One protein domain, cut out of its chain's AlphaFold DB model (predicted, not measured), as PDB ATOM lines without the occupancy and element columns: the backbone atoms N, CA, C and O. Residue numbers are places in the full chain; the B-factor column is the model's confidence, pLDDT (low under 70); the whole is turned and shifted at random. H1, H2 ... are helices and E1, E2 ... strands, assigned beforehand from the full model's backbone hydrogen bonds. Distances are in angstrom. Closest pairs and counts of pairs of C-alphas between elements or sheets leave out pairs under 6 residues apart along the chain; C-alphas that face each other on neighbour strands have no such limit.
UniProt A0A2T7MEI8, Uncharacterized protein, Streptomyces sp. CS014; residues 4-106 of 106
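What this domain is: This is residues 4 to 106 of the 106 residues of an uncharacterized protein of Streptomyces sp. CS014 (UniProt A0A2T7MEI8). The model is an elongated two-lobed shape: a twisted four-stranded sheet at one end, and a small head of three helices at the other, where H1 and H2 pack on the long H3. No helix covers either face of the sheet; the tight link from H2 to E1 and the long link from E4 to H3 join the two lobes. The printed part has 103 residues, with three named helices and four named strands in the order H1 H2 E1 E2 E3 E4 H3, and its class is mixed, helices and strands. The sheet runs E1 E2 E3 E4, all antiparallel. The whole is loose, with a radius of gyration of the C-alphas of 17.0 A and spans of 53 by 29 by 20 A.

How they stand to each other: Start at H1, residues 4 to 15, and look on to H2, residues 19 to 27: they are close but not clearly touching, the closest C-alphas being those of Ala 14 and Leu 22, 7.8 A apart. H3, residues 89 to 105, touches H1 with residues 91 to 98 alone, closest at the C-alphas of Leu 95 and Ala 14, 6.1 A, at a steep tilt of 40 degrees, the same way. H3 also touches H2, closest at the C-alphas of Arg 96 and Phe 26, 5.6 A, at a steep tilt of 55 degrees, opposite ways. Every O i to N i+4 pair is within hydrogen-bond range in H1 and H2, and 12 of 13 are in H3. Next find E1, residues 31 to 33, E2, residues 44 to 51, E3, residues 57 to 63, and E4, residues 68 to 74, a meander, each strand the antiparallel neighbour of the one before. In the hairpin of E1 and E2, N 32 and O 50 are 2.8 A apart; in that of E2 and E3, N 47 and O 60 are 2.8 A apart; in that of E3 and E4, N 59 and O 72 are 2.9 A apart. H1, H2 and H3 are not on the sheet.

Where its parts are: Find C-alpha 4 at (165.128, 256.932, 289.988); from there H1 runs 16.8 A to C-alpha 15. H2 spans 12.1 A and E1 6.1 A. E2 begins at C-alpha 44, (168.919, 242.471, 335.508), and runs 23.2 A; E3 spans 20.6 A and E4 18.2 A. H3 runs 24.6 A to C-alpha 105 at (189.586, 248.577, 292.569).

The domain as a whole: Look for the two C-alphas farthest apart at Asp 4 and Ile 42, 53.6 A. The printed part has no cut. The link from E4 to H3, residues 75 to 88, is long. The mean pLDDT of the printed part is 88.7; residues 76 to 79 and residue 106 are under 70.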
ATOM      1  N   ASP A   4     163.832 256.490 290.516       89.38
ATOM      2  CA  ASP A   4     165.128 256.932 289.988       89.38
ATOM      3  C   ASP A   4     165.829 257.917 290.933       89.38
ATOM      4  O   ASP A   4     167.017 257.774 291.232       89.38
ATOM      5  N   GLU A   5     165.083 258.880 291.479       90.69
ATOM      6  CA  GLU A   5     165.574 259.818 292.493       90.69
ATOM      7  C   GLU A   5     166.040 259.077 293.754       90.69
ATOM      8  O   GLU A   5     167.046 259.448 294.365       90.69
ATOM      9  N   ARG A   6     165.336 258.004 294.143       89.00
ATOM     10  CA  ARG A   6     165.725 257.170 295.285       89.00
ATOM     11  C   ARG A   6     167.042 256.453 295.021       89.00
ATOM     12  O   ARG A   6     167.923 256.492 295.880       89.00
ATOM     13  N   ILE A   7     167.173 255.811 293.862       90.25
ATOM     14  CA  ILE A   7     168.380 255.076 293.470       90.25
ATOM     15  C   ILE A   7     169.584 256.021 293.463       90.25
ATOM     16  O   ILE A   7     170.587 255.736 294.119       90.25
ATOM     17  N   GLN A   8     169.459 257.175 292.803       90.88
ATOM     18  CA  GLN A   8     170.522 258.180 292.735       90.88
ATOM     19  C   GLN A   8     170.893 258.713 294.123       90.88
ATOM     20  O   GLN A   8     172.075 258.820 294.452       90.88
ATOM     21  N   SER A   9     169.895 258.990 294.971       91.06
ATOM     22  CA  SER A   9     170.123 259.443 296.347       91.06
ATOM     23  C   SER A   9     170.900 258.411 297.167       91.06
ATOM     24  O   SER A   9     171.859 258.761 297.854       91.06
ATOM     25  N   ILE A  10     170.524 257.132 297.086       90.56
ATOM     26  CA  ILE A  10     171.199 256.058 297.823       90.56
ATOM     27  C   ILE A  10     172.620 255.856 297.309       90.56
ATOM     28  O   ILE A  10     173.530 255.743 298.122       90.56
ATOM     29  N   GLN A  11     172.831 255.857 295.992       90.56
ATOM     30  CA  GLN A  11     174.166 255.738 295.401       90.56
ATOM     31  C   GLN A  11     175.084 256.888 295.831       90.56
ATOM     32  O   GLN A  11     176.218 256.643 296.239       90.56
ATOM     33  N   ALA A  12     174.593 258.130 295.805       90.56
ATOM     34  CA  ALA A  12     175.360 259.293 296.245       90.56
ATOM     35  C   ALA A  12     175.719 259.208 297.737       90.56
ATOM     36  O   ALA A  12     176.855 259.471 298.125       90.56
ATOM     37  N   GLN A  13     174.778 258.785 298.585       91.31
ATOM     38  CA  GLN A  13     175.056 258.605 300.010       91.31
ATOM     39  C   GLN A  13     176.017 257.435 300.268       91.31
ATOM     40  O   GLN A  13     176.885 257.549 301.130       91.31
ATOM     41  N   ALA A  14     175.915 256.346 299.499       89.75
ATOM     42  CA  ALA A  14     176.813 255.196 299.589       89.75
ATOM     43  C   ALA A  14     178.272 255.581 299.320       89.75
ATOM     44  O   ALA A  14     179.175 255.069 299.976       89.75
ATOM     45  N   GLN A  15     178.504 256.519 298.398       89.00
ATOM     46  CA  GLN A  15     179.840 257.044 298.110       89.00
ATOM     47  C   GLN A  15     180.469 257.747 299.321       89.00
ATOM     48  O   GLN A  15     181.680 257.662 299.505       89.00
ATOM     49  N   GLY A  16     179.658 258.374 300.176       88.12
ATOM     50  CA  GLY A  16     180.115 259.023 301.408       88.12
ATOM     51  C   GLY A  16     180.333 258.079 302.595       88.12
ATOM     52  O   GLY A  16     180.817 258.529 303.632       88.12
ATOM     53  N   LEU A  17     179.976 256.795 302.478       88.38
ATOM     54  CA  LEU A  17     180.190 255.816 303.544       88.38
ATOM     55  C   LEU A  17     181.655 255.385 303.622       88.38
ATOM     56  O   LEU A  17     182.337 255.267 302.598       88.38
ATOM     57  N   GLN A  18     182.111 255.090 304.840       89.12
ATOM     58  CA  GLN A  18     183.399 254.440 305.060       89.12
ATOM     59  C   GLN A  18     183.336 252.981 304.586       89.12
ATOM     60  O   GLN A  18     182.281 252.341 304.636       89.12
ATOM     61  N   ASP A  19     184.474 252.427 304.166       89.75
ATOM     62  CA  ASP A  19     184.541 251.052 303.649       89.75
ATOM     63  C   ASP A  19     184.072 250.027 304.686       89.75
ATOM     64  O   ASP A  19     183.326 249.106 304.357       89.75
ATOM     65  N   GLN A  20     184.405 250.247 305.955       88.88
ATOM     66  CA  GLN A  20     183.962 249.415 307.073       88.88
ATOM     67  C   GLN A  20     182.437 249.395 307.289       88.88
ATOM     68  O   GLN A  20     181.872 248.373 307.693       88.88
ATOM     69  N   ASP A  21     181.744 250.500 306.994       88.38
ATOM     70  CA  ASP A  21     180.283 250.571 307.095       88.38
ATOM     71  C   ASP A  21     179.628 249.779 305.962       88.38
ATOM     72  O   ASP A  21     178.666 249.036 306.179       88.38
ATOM     73  N   LEU A  22     180.176 249.914 304.752       89.44
ATOM     74  CA  LEU A  22     179.768 249.144 303.581       89.44
ATOM     75  C   LEU A  22     180.029 247.647 303.781       89.44
ATOM     76  O   LEU A  22     179.151 246.828 303.498       89.44
ATOM     77  N   GLU A  23     181.177 247.294 304.354       90.31
ATOM     78  CA  GLU A  23     181.529 245.920 304.692       90.31
ATOM     79  C   GLU A  23     180.519 245.318 305.679       90.31
ATOM     80  O   GLU A  23     179.970 244.240 305.436       90.31
ATOM     81  N   CYS A  24     180.202 246.028 306.767       89.31
ATOM     82  CA  CYS A  24     179.230 245.563 307.760       89.31
ATOM     83  C   CYS A  24     177.806 245.461 307.200       89.31
ATOM     84  O   CYS A  24     177.015 244.643 307.666       89.31
ATOM     85  N   ARG A  25     177.454 246.270 306.199       86.25
ATOM     86  CA  ARG A  25     176.169 246.169 305.487       86.25
ATOM     87  C   ARG A  25     176.120 244.981 304.532       86.25
ATOM     88  O   ARG A  25     175.038 244.437 304.307       86.25
ATOM     89  N   PHE A  26     177.266 244.586 303.986       88.62
ATOM     90  CA  PHE A  26     177.382 243.423 303.119       88.62
ATOM     91  C   PHE A  26     177.363 242.116 303.926       88.62
ATOM     92  O   PHE A  26     176.522 241.255 303.674       88.62
ATOM     93  N   TRP A  27     178.247 241.991 304.918       88.81
ATOM     94  CA  TRP A  27     178.480 240.748 305.670       88.81
ATOM     95  C   TRP A  27     177.696 240.636 306.979       88.81
ATOM     96  O   TRP A  27     177.633 239.560 307.572       88.81
ATOM     97  N   GLY A  28     177.090 241.730 307.437       87.56
ATOM     98  CA  GLY A  28     176.564 241.839 308.791       87.56
ATOM     99  C   GLY A  28     177.642 242.253 309.796       87.56
ATOM    100  O   GLY A  28     178.844 242.100 309.577       87.56
ATOM    101  N   HIS A  29     177.198 242.797 310.927       89.94
ATOM    102  CA  HIS A  29     178.100 243.193 312.003       89.94
ATOM    103  C   HIS A  29     178.754 241.977 312.662       89.94
ATOM    104  O   HIS A  29     178.085 241.031 313.079       89.94
ATOM    105  N   SER A  30     180.070 242.059 312.825       91.88
ATOM    106  CA  SER A  30     180.864 241.119 313.611       91.88
ATOM    107  C   SER A  30     180.936 241.630 315.046       91.88
ATOM    108  O   SER A  30     181.660 242.581 315.319       91.88
ATOM    109  N   TRP A  31     180.111 241.076 315.932       91.31
ATOM    110  CA  TRP A  31     179.978 241.546 317.313       91.31
ATOM    111  C   TRP A  31     181.006 240.892 318.228       91.31
ATOM    112  O   TRP A  31     181.034 239.669 318.342       91.31
ATOM    113  N   LEU A  32     181.784 241.712 318.928       89.94
ATOM    114  CA  LEU A  32     182.587 241.284 320.060       89.94
ATOM    115  C   LEU A  32     181.761 241.474 321.330       89.94
ATOM    116  O   LEU A  32     181.451 242.604 321.710       89.94
ATOM    117  N   SER A  33     181.362 240.371 321.957       79.94
ATOM    118  CA  SER A  33     180.704 240.423 323.262       79.94
ATOM    119  C   SER A  33     181.702 240.870 324.324       79.94
ATOM    120  O   SER A  33     182.828 240.374 324.355       79.94
ATOM    121  N   GLY A  34     181.286 241.774 325.213       73.81
ATOM    122  CA  GLY A  34     182.038 242.039 326.434       73.81
ATOM    123  C   GLY A  34     182.192 240.761 327.263       73.81
ATOM    124  O   GLY A  34     181.289 239.926 327.306       73.81
ATOM    125  N   GLU A  35     183.340 240.602 327.920       72.00
ATOM    126  CA  GLU A  35     183.668 239.383 328.675       72.00
ATOM    127  C   GLU A  35     182.785 239.182 329.915       72.00
ATOM    128  O   GLU A  35     182.658 238.062 330.410       72.00
ATOM    129  N   ARG A  36     182.186 240.257 330.446       85.94
ATOM    130  CA  ARG A  36     181.375 240.221 331.670       85.94
ATOM    131  C   ARG A  36     180.122 241.088 331.535       85.94
ATOM    132  O   ARG A  36     180.229 242.203 331.022       85.94
ATOM    133  N   PRO A  37     178.955 240.610 332.007       91.12
ATOM    134  CA  PRO A  37     177.766 241.444 332.090       91.12
ATOM    135  C   PRO A  37     177.930 242.544 333.141       91.12
ATOM    136  O   PRO A  37     178.598 242.367 334.160       91.12
ATOM    137  N   ILE A  38     177.264 243.666 332.899       94.00
ATOM    138  CA  ILE A  38     177.092 244.766 333.844       94.00
ATOM    139  C   ILE A  38     175.817 244.485 334.643       94.00
ATOM    140  O   ILE A  38     174.764 244.262 334.054       94.00
ATOM    141  N   VAL A  39     175.892 244.500 335.972       95.12
ATOM    142  CA  VAL A  39     174.701 244.389 336.830       95.12
ATOM    143  C   VAL A  39     173.977 245.736 336.819       95.12
ATOM    144  O   VAL A  39     174.573 246.748 337.189       95.12
ATOM    145  N   ILE A  40     172.727 245.757 336.356       95.81
ATOM    146  CA  ILE A  40     171.914 246.981 336.268       95.81
ATOM    147  C   ILE A  40     171.071 247.158 337.534       95.81
ATOM    148  O   ILE A  40     170.980 248.267 338.058       95.81
ATOM    149  N   ASP A  41     170.509 246.064 338.044       94.38
ATOM    150  CA  ASP A  41     169.775 245.972 339.308       94.38
ATOM    151  C   ASP A  41     169.878 244.537 339.879       94.38
ATOM    152  O   ASP A  41     170.775 243.782 339.501       94.38
ATOM    153  N   ILE A  42     169.021 244.168 340.839       95.19
ATOM    154  CA  ILE A  42     169.102 242.878 341.545       95.19
ATOM    155  C   ILE A  42     168.841 241.667 340.640       95.19
ATOM    156  O   ILE A  42     169.368 240.587 340.911       95.19
ATOM    157  N   ASP A  43     168.041 241.833 339.589       96.19
ATOM    158  CA  ASP A  43     167.589 240.758 338.712       96.19
ATOM    159  C   ASP A  43     167.938 240.976 337.234       96.19
ATOM    160  O   ASP A  43     167.681 240.084 336.428       96.19
ATOM    161  N   THR A  44     168.600 242.083 336.886       97.25
ATOM    162  CA  THR A  44     168.919 242.471 335.508       97.25
ATOM    163  C   THR A  44     170.420 242.554 335.242       97.25
ATOM    164  O   THR A  44     171.177 243.295 335.880       97.25
ATOM    165  N   LEU A  45     170.843 241.854 334.191       96.50
ATOM    166  CA  LEU A  45     172.184 241.896 333.620       96.50
ATOM    167  C   LEU A  45     172.154 242.591 332.259       96.50
ATOM    168  O   LEU A  45     171.279 242.325 331.440       96.50
ATOM    169  N   ARG A  46     173.140 243.438 331.969       95.44
ATOM    170  CA  ARG A  46     173.349 244.031 330.645       95.44
ATOM    171  C   ARG A  46     174.618 243.495 330.006       95.44
ATOM    172  O   ARG A  46     175.708 243.602 330.559       95.44
ATOM    173  N   TYR A  47     174.477 243.004 328.784       94.12
ATOM    174  CA  TYR A  47     175.574 242.621 327.911       94.12
ATOM    175  C   TYR A  47     175.758 243.695 326.855       94.12
ATOM    176  O   TYR A  47     174.821 244.018 326.124       94.12
ATOM    177  N   GLU A  48     176.967 244.225 326.750       94.31
ATOM    178  CA  GLU A  48     177.330 245.176 325.707       94.31
ATOM    179  C   GLU A  48     178.199 244.496 324.650       94.31
ATOM    180  O   GLU A  48     178.962 243.568 324.932       94.31
ATOM    181  N   SER A  49     178.052 244.915 323.396       93.44
ATOM    182  CA  SER A  49     178.887 244.438 322.297       93.44
ATOM    183  C   SER A  49     179.203 245.577 321.345       93.44
ATOM    184  O   SER A  49     178.301 246.300 320.920       93.44
ATOM    185  N   SER A  50     180.463 245.695 320.951       92.56
ATOM    186  CA  SER A  50     180.885 246.548 319.841       92.56
ATOM    187  C   SER A  50     181.098 245.700 318.593       92.56
ATOM    188  O   SER A  50     181.391 244.504 318.668       92.56
ATOM    189  N   CYS A  51     180.900 246.289 317.418       91.56
ATOM    190  CA  CYS A  51     181.312 245.641 316.189       91.56
ATOM    191  C   CYS A  51     182.837 245.769 316.037       91.56
ATOM    192  O   CYS A  51     183.415 246.811 316.310       91.56
ATOM    193  N   GLN A  52     183.504 244.697 315.611       91.44
ATOM    194  CA  GLN A  52     184.963 244.677 315.431       91.44
ATOM    195  C   GLN A  52     185.429 245.410 314.173       91.44
ATOM    196  O   GLN A  52     186.616 245.665 314.017       91.44
ATOM    197  N   ARG A  53     184.502 245.679 313.252       89.19
ATOM    198  CA  ARG A  53     184.803 246.275 311.947       89.19
ATOM    199  C   ARG A  53     184.356 247.725 311.865       89.19
ATOM    200  O   ARG A  53     185.009 248.510 311.210       89.19
ATOM    201  N   CYS A  54     183.262 248.084 312.533       86.44
ATOM    202  CA  CYS A  54     182.748 249.452 312.572       86.44
ATOM    203  C   CYS A  54     182.419 249.846 314.017       86.44
ATOM    204  O   CYS A  54     182.178 248.977 314.850       86.44
ATOM    205  N   ASP A  55     182.279 251.138 314.308       86.00
ATOM    206  CA  ASP A  55     181.971 251.625 315.666       86.00
ATOM    207  C   ASP A  55     180.484 251.490 316.053       86.00
ATOM    208  O   ASP A  55     179.961 252.231 316.897       86.00
ATOM    209  N   ALA A  56     179.766 250.557 315.420       90.00
ATOM    210  CA  ALA A  56     178.437 250.179 315.868       90.00
ATOM    211  C   ALA A  56     178.534 249.500 317.239       90.00
ATOM    212  O   ALA A  56     179.390 248.650 317.481       90.00
ATOM    213  N   TRP A  57     177.613 249.842 318.129       91.62
ATOM    214  CA  TRP A  57     177.526 249.277 319.469       91.62
ATOM    215  C   TRP A  57     176.088 248.877 319.758       91.62
ATOM    216  O   TRP A  57     175.144 249.540 319.329       91.62
ATOM    217  N   ARG A  58     175.911 247.784 320.489       93.00
ATOM    218  CA  ARG A  58     174.610 247.294 320.933       93.00
ATOM    219  C   ARG A  58     174.677 246.860 322.385       93.00
ATOM    220  O   ARG A  58     175.741 246.515 322.891       93.00
ATOM    221  N   TRP A  59     173.515 246.791 323.007       94.62
ATOM    222  CA  TRP A  59     173.348 246.215 324.330       94.62
ATOM    223  C   TRP A  59     172.062 245.401 324.409       94.62
ATOM    224  O   TRP A  59     171.080 245.674 323.707       94.62
ATOM    225  N   VAL A  60     172.080 244.392 325.271       95.19
ATOM    226  CA  VAL A  60     170.932 243.549 325.600       95.19
ATOM    227  C   VAL A  60     170.864 243.429 327.113       95.19
ATOM    228  O   VAL A  60     171.850 243.072 327.746       95.19
ATOM    229  N   GLU A  61     169.709 243.750 327.677       96.69
ATOM    230  CA  GLU A  61     169.378 243.490 329.073       96.69
ATOM    231  C   GLU A  61     168.604 242.185 329.175       96.69
ATOM    232  O   GLU A  61     167.653 241.962 328.416       96.69
ATOM    233  N   THR A  62     169.003 241.345 330.120       96.94
ATOM    234  CA  THR A  62     168.339 240.089 330.437       96.94
ATOM    235  C   THR A  62     168.044 239.997 331.919       96.94
ATOM    236  O   THR A  62     168.745 240.612 332.720       96.94
ATOM    237  N   ASP A  63     167.066 239.180 332.289       96.62
ATOM    238  CA  ASP A  63     166.969 238.721 333.671       96.62
ATOM    239  C   ASP A  63     168.115 237.737 334.018       96.62
ATOM    240  O   ASP A  63     168.932 237.370 333.158       96.62
ATOM    241  N   LEU A  64     168.171 237.274 335.272       94.38
ATOM    242  CA  LEU A  64     169.143 236.266 335.731       94.38
ATOM    243  C   LEU A  64     168.999 234.896 335.042       94.38
ATOM    244  O   LEU A  64     169.918 234.079 335.111       94.38
ATOM    245  N   LEU A  65     167.863 234.626 334.395       95.12
ATOM    246  CA  LEU A  65     167.594 233.392 333.653       95.12
ATOM    247  C   LEU A  65     167.923 233.528 332.155       95.12
ATOM    248  O   LEU A  65     167.857 232.542 331.419       95.12
ATOM    249  N   GLY A  66     168.303 234.725 331.700       92.81
ATOM    250  CA  GLY A  66     168.641 235.025 330.311       92.81
ATOM    251  C   GLY A  66     167.458 235.469 329.442       92.81
ATOM    252  O   GLY A  66     167.621 235.592 328.225       92.81
ATOM    253  N   ALA A  67     166.277 235.729 330.010       96.38
ATOM    254  CA  ALA A  67     165.150 236.272 329.259       96.38
ATOM    255  C   ALA A  67     165.434 237.723 328.858       96.38
ATOM    256  O   ALA A  67     165.763 238.554 329.698       96.38
ATOM    257  N   VAL A  68     165.298 238.043 327.569       96.31
ATOM    258  CA  VAL A  68     165.565 239.396 327.058       96.31
ATOM    259  C   VAL A  68     164.476 240.359 327.525       96.31
ATOM    260  O   VAL A  68     163.330 240.259 327.091       96.31
ATOM    261  N   LEU A  69     164.864 241.333 328.346       96.81
ATOM    262  CA  LEU A  69     163.979 242.380 328.853       96.81
ATOM    263  C   LEU A  69     163.974 243.582 327.912       96.81
ATOM    264  O   LEU A  69     162.923 244.080 327.504       96.81
ATOM    265  N   ARG A  70     165.167 244.062 327.547       96.25
ATOM    266  CA  ARG A  70     165.351 245.256 326.712       96.25
ATOM    267  C   ARG A  70     166.574 245.097 325.825       96.25
ATOM    268  O   ARG A  70     167.471 244.299 326.075       96.25
ATOM    269  N   ARG A  71     166.607 245.870 324.747       95.31
ATOM    270  CA  ARG A  71     167.756 245.946 323.846       95.31
ATOM    271  C   ARG A  71     167.843 247.327 323.237       95.31
ATOM    272  O   ARG A  71     166.823 247.987 323.035       95.31
ATOM    273  N   GLY A  72     169.047 247.711 322.864       93.00
ATOM    274  CA  GLY A  72     169.290 248.941 322.138       93.00
ATOM    275  C   GLY A  72     170.671 248.945 321.514       93.00
ATOM    276  O   GLY A  72     171.369 247.933 321.471       93.00
ATOM    277  N   GLY A  73     171.054 250.098 320.990       90.06
ATOM    278  CA  GLY A  73     172.353 250.279 320.374       90.06
ATOM    279  C   GLY A  73     172.436 251.587 319.616       90.06
ATOM    280  O   GLY A  73     171.448 252.315 319.495       90.06
ATOM    281  N   ARG A  74     173.621 251.857 319.084       85.88
ATOM    282  CA  ARG A  74     173.857 252.917 318.117       85.88
ATOM    283  C   ARG A  74     174.557 252.334 316.901       85.88
ATOM    284  O   ARG A  74     175.452 251.498 317.012       85.88
ATOM    285  N   THR A  75     174.192 252.850 315.745       76.44
ATOM    286  CA  THR A  75     175.028 252.765 314.551       76.44
ATOM    287  C   THR A  75     175.789 254.078 314.399       76.44
ATOM    288  O   THR A  75     175.368 255.095 314.954       76.44
ATOM    289  N   LEU A  76     176.902 254.067 313.667       69.25
ATOM    290  CA  LEU A  76     177.683 255.269 313.370       69.25
ATOM    291  C   LEU A  76     176.849 256.359 312.684       69.25
ATOM    292  O   LEU A  76     175.871 256.082 311.983       69.25
ATOM    293  N   GLU A  77     177.266 257.610 312.866       61.47
ATOM    294  CA  GLU A  77     176.763 258.714 312.059       61.47
ATOM    295  C   GLU A  77     177.140 258.474 310.591       61.47
ATOM    296  O   GLU A  77     178.249 258.049 310.287       61.47
ATOM    297  N   GLY A  78     176.187 258.659 309.678       61.53
ATOM    298  CA  GLY A  78     176.345 258.265 308.275       61.53
ATOM    299  C   GLY A  78     175.939 256.818 307.987       61.53
ATOM    300  O   GLY A  78     175.496 256.544 306.879       61.53
ATOM    301  N   TYR A  79     175.928 255.914 308.978       67.44
ATOM    302  CA  TYR A  79     175.414 254.556 308.773       67.44
ATOM    303  C   TYR A  79     173.935 254.580 308.375       67.44
ATOM    304  O   TYR A  79     173.516 253.778 307.549       67.44
ATOM    305  N   LEU A  80     173.125 255.493 308.919       77.31
ATOM    306  CA  LEU A  80     171.750 255.704 308.464       77.31
ATOM    307  C   LEU A  80     171.730 256.649 307.260       77.31
ATOM    308  O   LEU A  80     172.109 257.813 307.377       77.31
ATOM    309  N   LEU A  81     171.227 256.159 306.125       82.31
ATOM    310  CA  LEU A  81     171.009 256.998 304.951       82.31
ATOM    311  C   LEU A  81     169.864 257.983 305.246       82.31
ATOM    312  O   LEU A  81     168.755 257.596 305.634       82.31
ATOM    313  N   LYS A  82     170.140 259.280 305.120       81.75
ATOM    314  CA  LYS A  82     169.194 260.350 305.445       81.75
ATOM    315  C   LYS A  82     168.006 260.298 304.486       81.75
ATOM    316  O   LYS A  82     168.167 260.172 303.276       81.75
ATOM    317  N   GLY A  83     166.798 260.404 305.042       81.19
ATOM    318  CA  GLY A  83     165.556 260.478 304.265       81.19
ATOM    319  C   GLY A  83     165.135 259.182 303.560       81.19
ATOM    320  O   GLY A  83     164.117 259.181 302.874       81.19
ATOM    321  N   THR A  84     165.856 258.066 303.722       79.50
ATOM    322  CA  THR A  84     165.542 256.828 302.985       79.50
ATOM    323  C   THR A  84     164.554 255.913 303.704       79.50
ATOM    324  O   THR A  84     164.019 254.997 303.077       79.50
ATOM    325  N   GLY A  85     164.321 256.128 305.003       82.69
ATOM    326  CA  GLY A  85     163.510 255.237 305.835       82.69
ATOM    327  C   GLY A  85     164.045 253.799 305.822       82.69
ATOM    328  O   GLY A  85     165.258 253.572 305.813       82.69
ATOM    329  N   ARG A  86     163.139 252.813 305.799       82.31
ATOM    330  CA  ARG A  86     163.508 251.397 305.660       82.31
ATOM    331  C   ARG A  86     164.031 251.125 304.248       82.31
ATOM    332  O   ARG A  86     163.365 251.441 303.268       82.31
ATOM    333  N   LEU A  87     165.194 250.485 304.157       85.62
ATOM    334  CA  LEU A  87     165.781 250.085 302.879       85.62
ATOM    335  C   LEU A  87     165.059 248.860 302.303       85.62
ATOM    336  O   LEU A  87     164.915 247.832 302.985       85.62
ATOM    337  N   SER A  88     164.647 248.964 301.044       88.12
ATOM    338  CA  SER A  88     164.167 247.859 300.213       88.12
ATOM    339  C   SER A  88     165.294 246.854 299.935       88.12
ATOM    340  O   SER A  88     166.431 247.030 300.384       88.12
ATOM    341  N   THR A  89     164.990 245.763 299.236       88.00
ATOM    342  CA  THR A  89     166.028 244.827 298.777       88.00
ATOM    343  C   THR A  89     166.955 245.503 297.766       88.00
ATOM    344  O   THR A  89     168.162 245.510 297.989       88.00
ATOM    345  N   SER A  90     166.397 246.178 296.758       89.12
ATOM    346  CA  SER A  90     167.161 246.886 295.723       89.12
ATOM    347  C   SER A  90     168.085 247.955 296.310       89.12
ATOM    348  O   SER A  90     169.249 248.050 295.934       89.12
ATOM    349  N   ASP A  91     167.613 248.700 297.313       90.06
ATOM    350  CA  ASP A  91     168.430 249.691 298.022       90.06
ATOM    351  C   ASP A  91     169.675 249.062 298.664       90.06
ATOM    352  O   ASP A  91     170.758 249.642 298.655       90.06
ATOM    353  N   ARG A  92     169.522 247.870 299.254       88.25
ATOM    354  CA  ARG A  92     170.638 247.145 299.875       88.25
ATOM    355  C   ARG A  92     171.596 246.617 298.820       88.25
ATOM    356  O   ARG A  92     172.798 246.626 299.062       88.25
ATOM    357  N   ASP A  93     171.088 246.200 297.667       90.44
ATOM    358  CA  ASP A  93     171.920 245.723 296.563       90.44
ATOM    359  C   ASP A  93     172.776 246.842 295.965       90.44
ATOM    360  O   ASP A  93     173.938 246.602 295.652       90.44
ATOM    361  N   LEU A  94     172.281 248.086 295.931       91.31
ATOM    362  CA  LEU A  94     173.100 249.254 295.574       91.31
ATOM    363  C   LEU A  94     174.285 249.441 296.532       91.31
ATOM    364  O   LEU A  94     175.414 249.649 296.089       91.31
ATOM    365  N   LEU A  95     174.050 249.319 297.842       90.88
ATOM    366  CA  LEU A  95     175.110 249.420 298.854       90.88
ATOM    367  C   LEU A  95     176.123 248.278 298.738       90.88
ATOM    368  O   LEU A  95     177.326 248.495 298.862       90.88
ATOM    369  N   ARG A  96     175.645 247.059 298.464       89.94
ATOM    370  CA  ARG A  96     176.508 245.895 298.227       89.94
ATOM    371  C   ARG A  96     177.342 246.051 296.961       89.94
ATOM    372  O   ARG A  96     178.526 245.725 296.973       89.94
ATOM    373  N   GLY A  97     176.740 246.561 295.891       92.00
ATOM    374  CA  GLY A  97     177.429 246.853 294.639       92.00
ATOM    375  C   GLY A  97     178.537 247.884 294.830       92.00
ATOM    376  O   GLY A  97     179.637 247.696 294.316       92.00
ATOM    377  N   GLU A  98     178.287 248.924 295.627       93.00
ATOM    378  CA  GLU A  98     179.305 249.919 295.975       93.00
ATOM    379  C   GLU A  98     180.480 249.300 296.746       93.00
ATOM    380  O   GLU A  98     181.629 249.558 296.394       93.00
ATOM    381  N   TYR A  99     180.214 248.431 297.729       92.38
ATOM    382  CA  TYR A  99     181.266 247.690 298.436       92.38
ATOM    383  C   TYR A  99     182.128 246.863 297.469       92.38
ATOM    384  O   TYR A  99     183.339 247.058 297.400       92.38
ATOM    385  N   ILE A 100     181.497 246.007 296.653       91.69
ATOM    386  CA  ILE A 100     182.188 245.156 295.667       91.69
ATOM    387  C   ILE A 100     183.031 246.006 294.707       91.69
ATOM    388  O   ILE A 100     184.184 245.677 294.426       91.69
ATOM    389  N   ARG A 101     182.479 247.125 294.222       92.75
ATOM    390  CA  ARG A 101     183.174 248.047 293.317       92.75
ATOM    391  C   ARG A 101     184.455 248.604 293.939       92.75
ATOM    392  O   ARG A 101     185.429 248.777 293.211       92.75
ATOM    393  N   ARG A 102     184.458 248.908 295.241       92.56
ATOM    394  CA  ARG A 102     185.654 249.384 295.954       92.56
ATOM    395  C   ARG A 102     186.662 248.264 296.166       92.56
ATOM    396  O   ARG A 102     187.835 248.464 295.880       92.56
ATOM    397  N   THR A 103     186.204 247.077 296.558       89.12
ATOM    398  CA  THR A 103     187.081 245.915 296.774       89.12
ATOM    399  C   THR A 103     187.789 245.453 295.502       89.12
ATOM    400  O   THR A 103     188.922 245.012 295.586       89.12
ATOM    401  N   ILE A 104     187.159 245.557 294.326       88.69
ATOM    402  CA  ILE A 104     187.787 245.176 293.044       88.69
ATOM    403  C   ILE A 104     188.820 246.216 292.565       88.69
ATOM    404  O   ILE A 104     189.681 245.899 291.748       88.69
ATOM    405  N   ARG A 105     188.707 247.476 293.004       79.31
ATOM    406  CA  ARG A 105     189.586 248.577 292.569       79.31
ATOM    407  C   ARG A 105     190.837 248.752 293.431       79.31
ATOM    408  O   ARG A 105     191.752 249.436 292.976       79.31
ATOM    409  N   ASN A 106     190.833 248.191 294.637       57.88
ATOM    410  CA  ASN A 106     191.980 248.120 295.541       57.88
ATOM    411  C   ASN A 106     192.734 246.805 295.329       57.88
ATOM    412  O   ASN A 106     193.968 246.820 295.517       57.88
TER     413      ASN A 106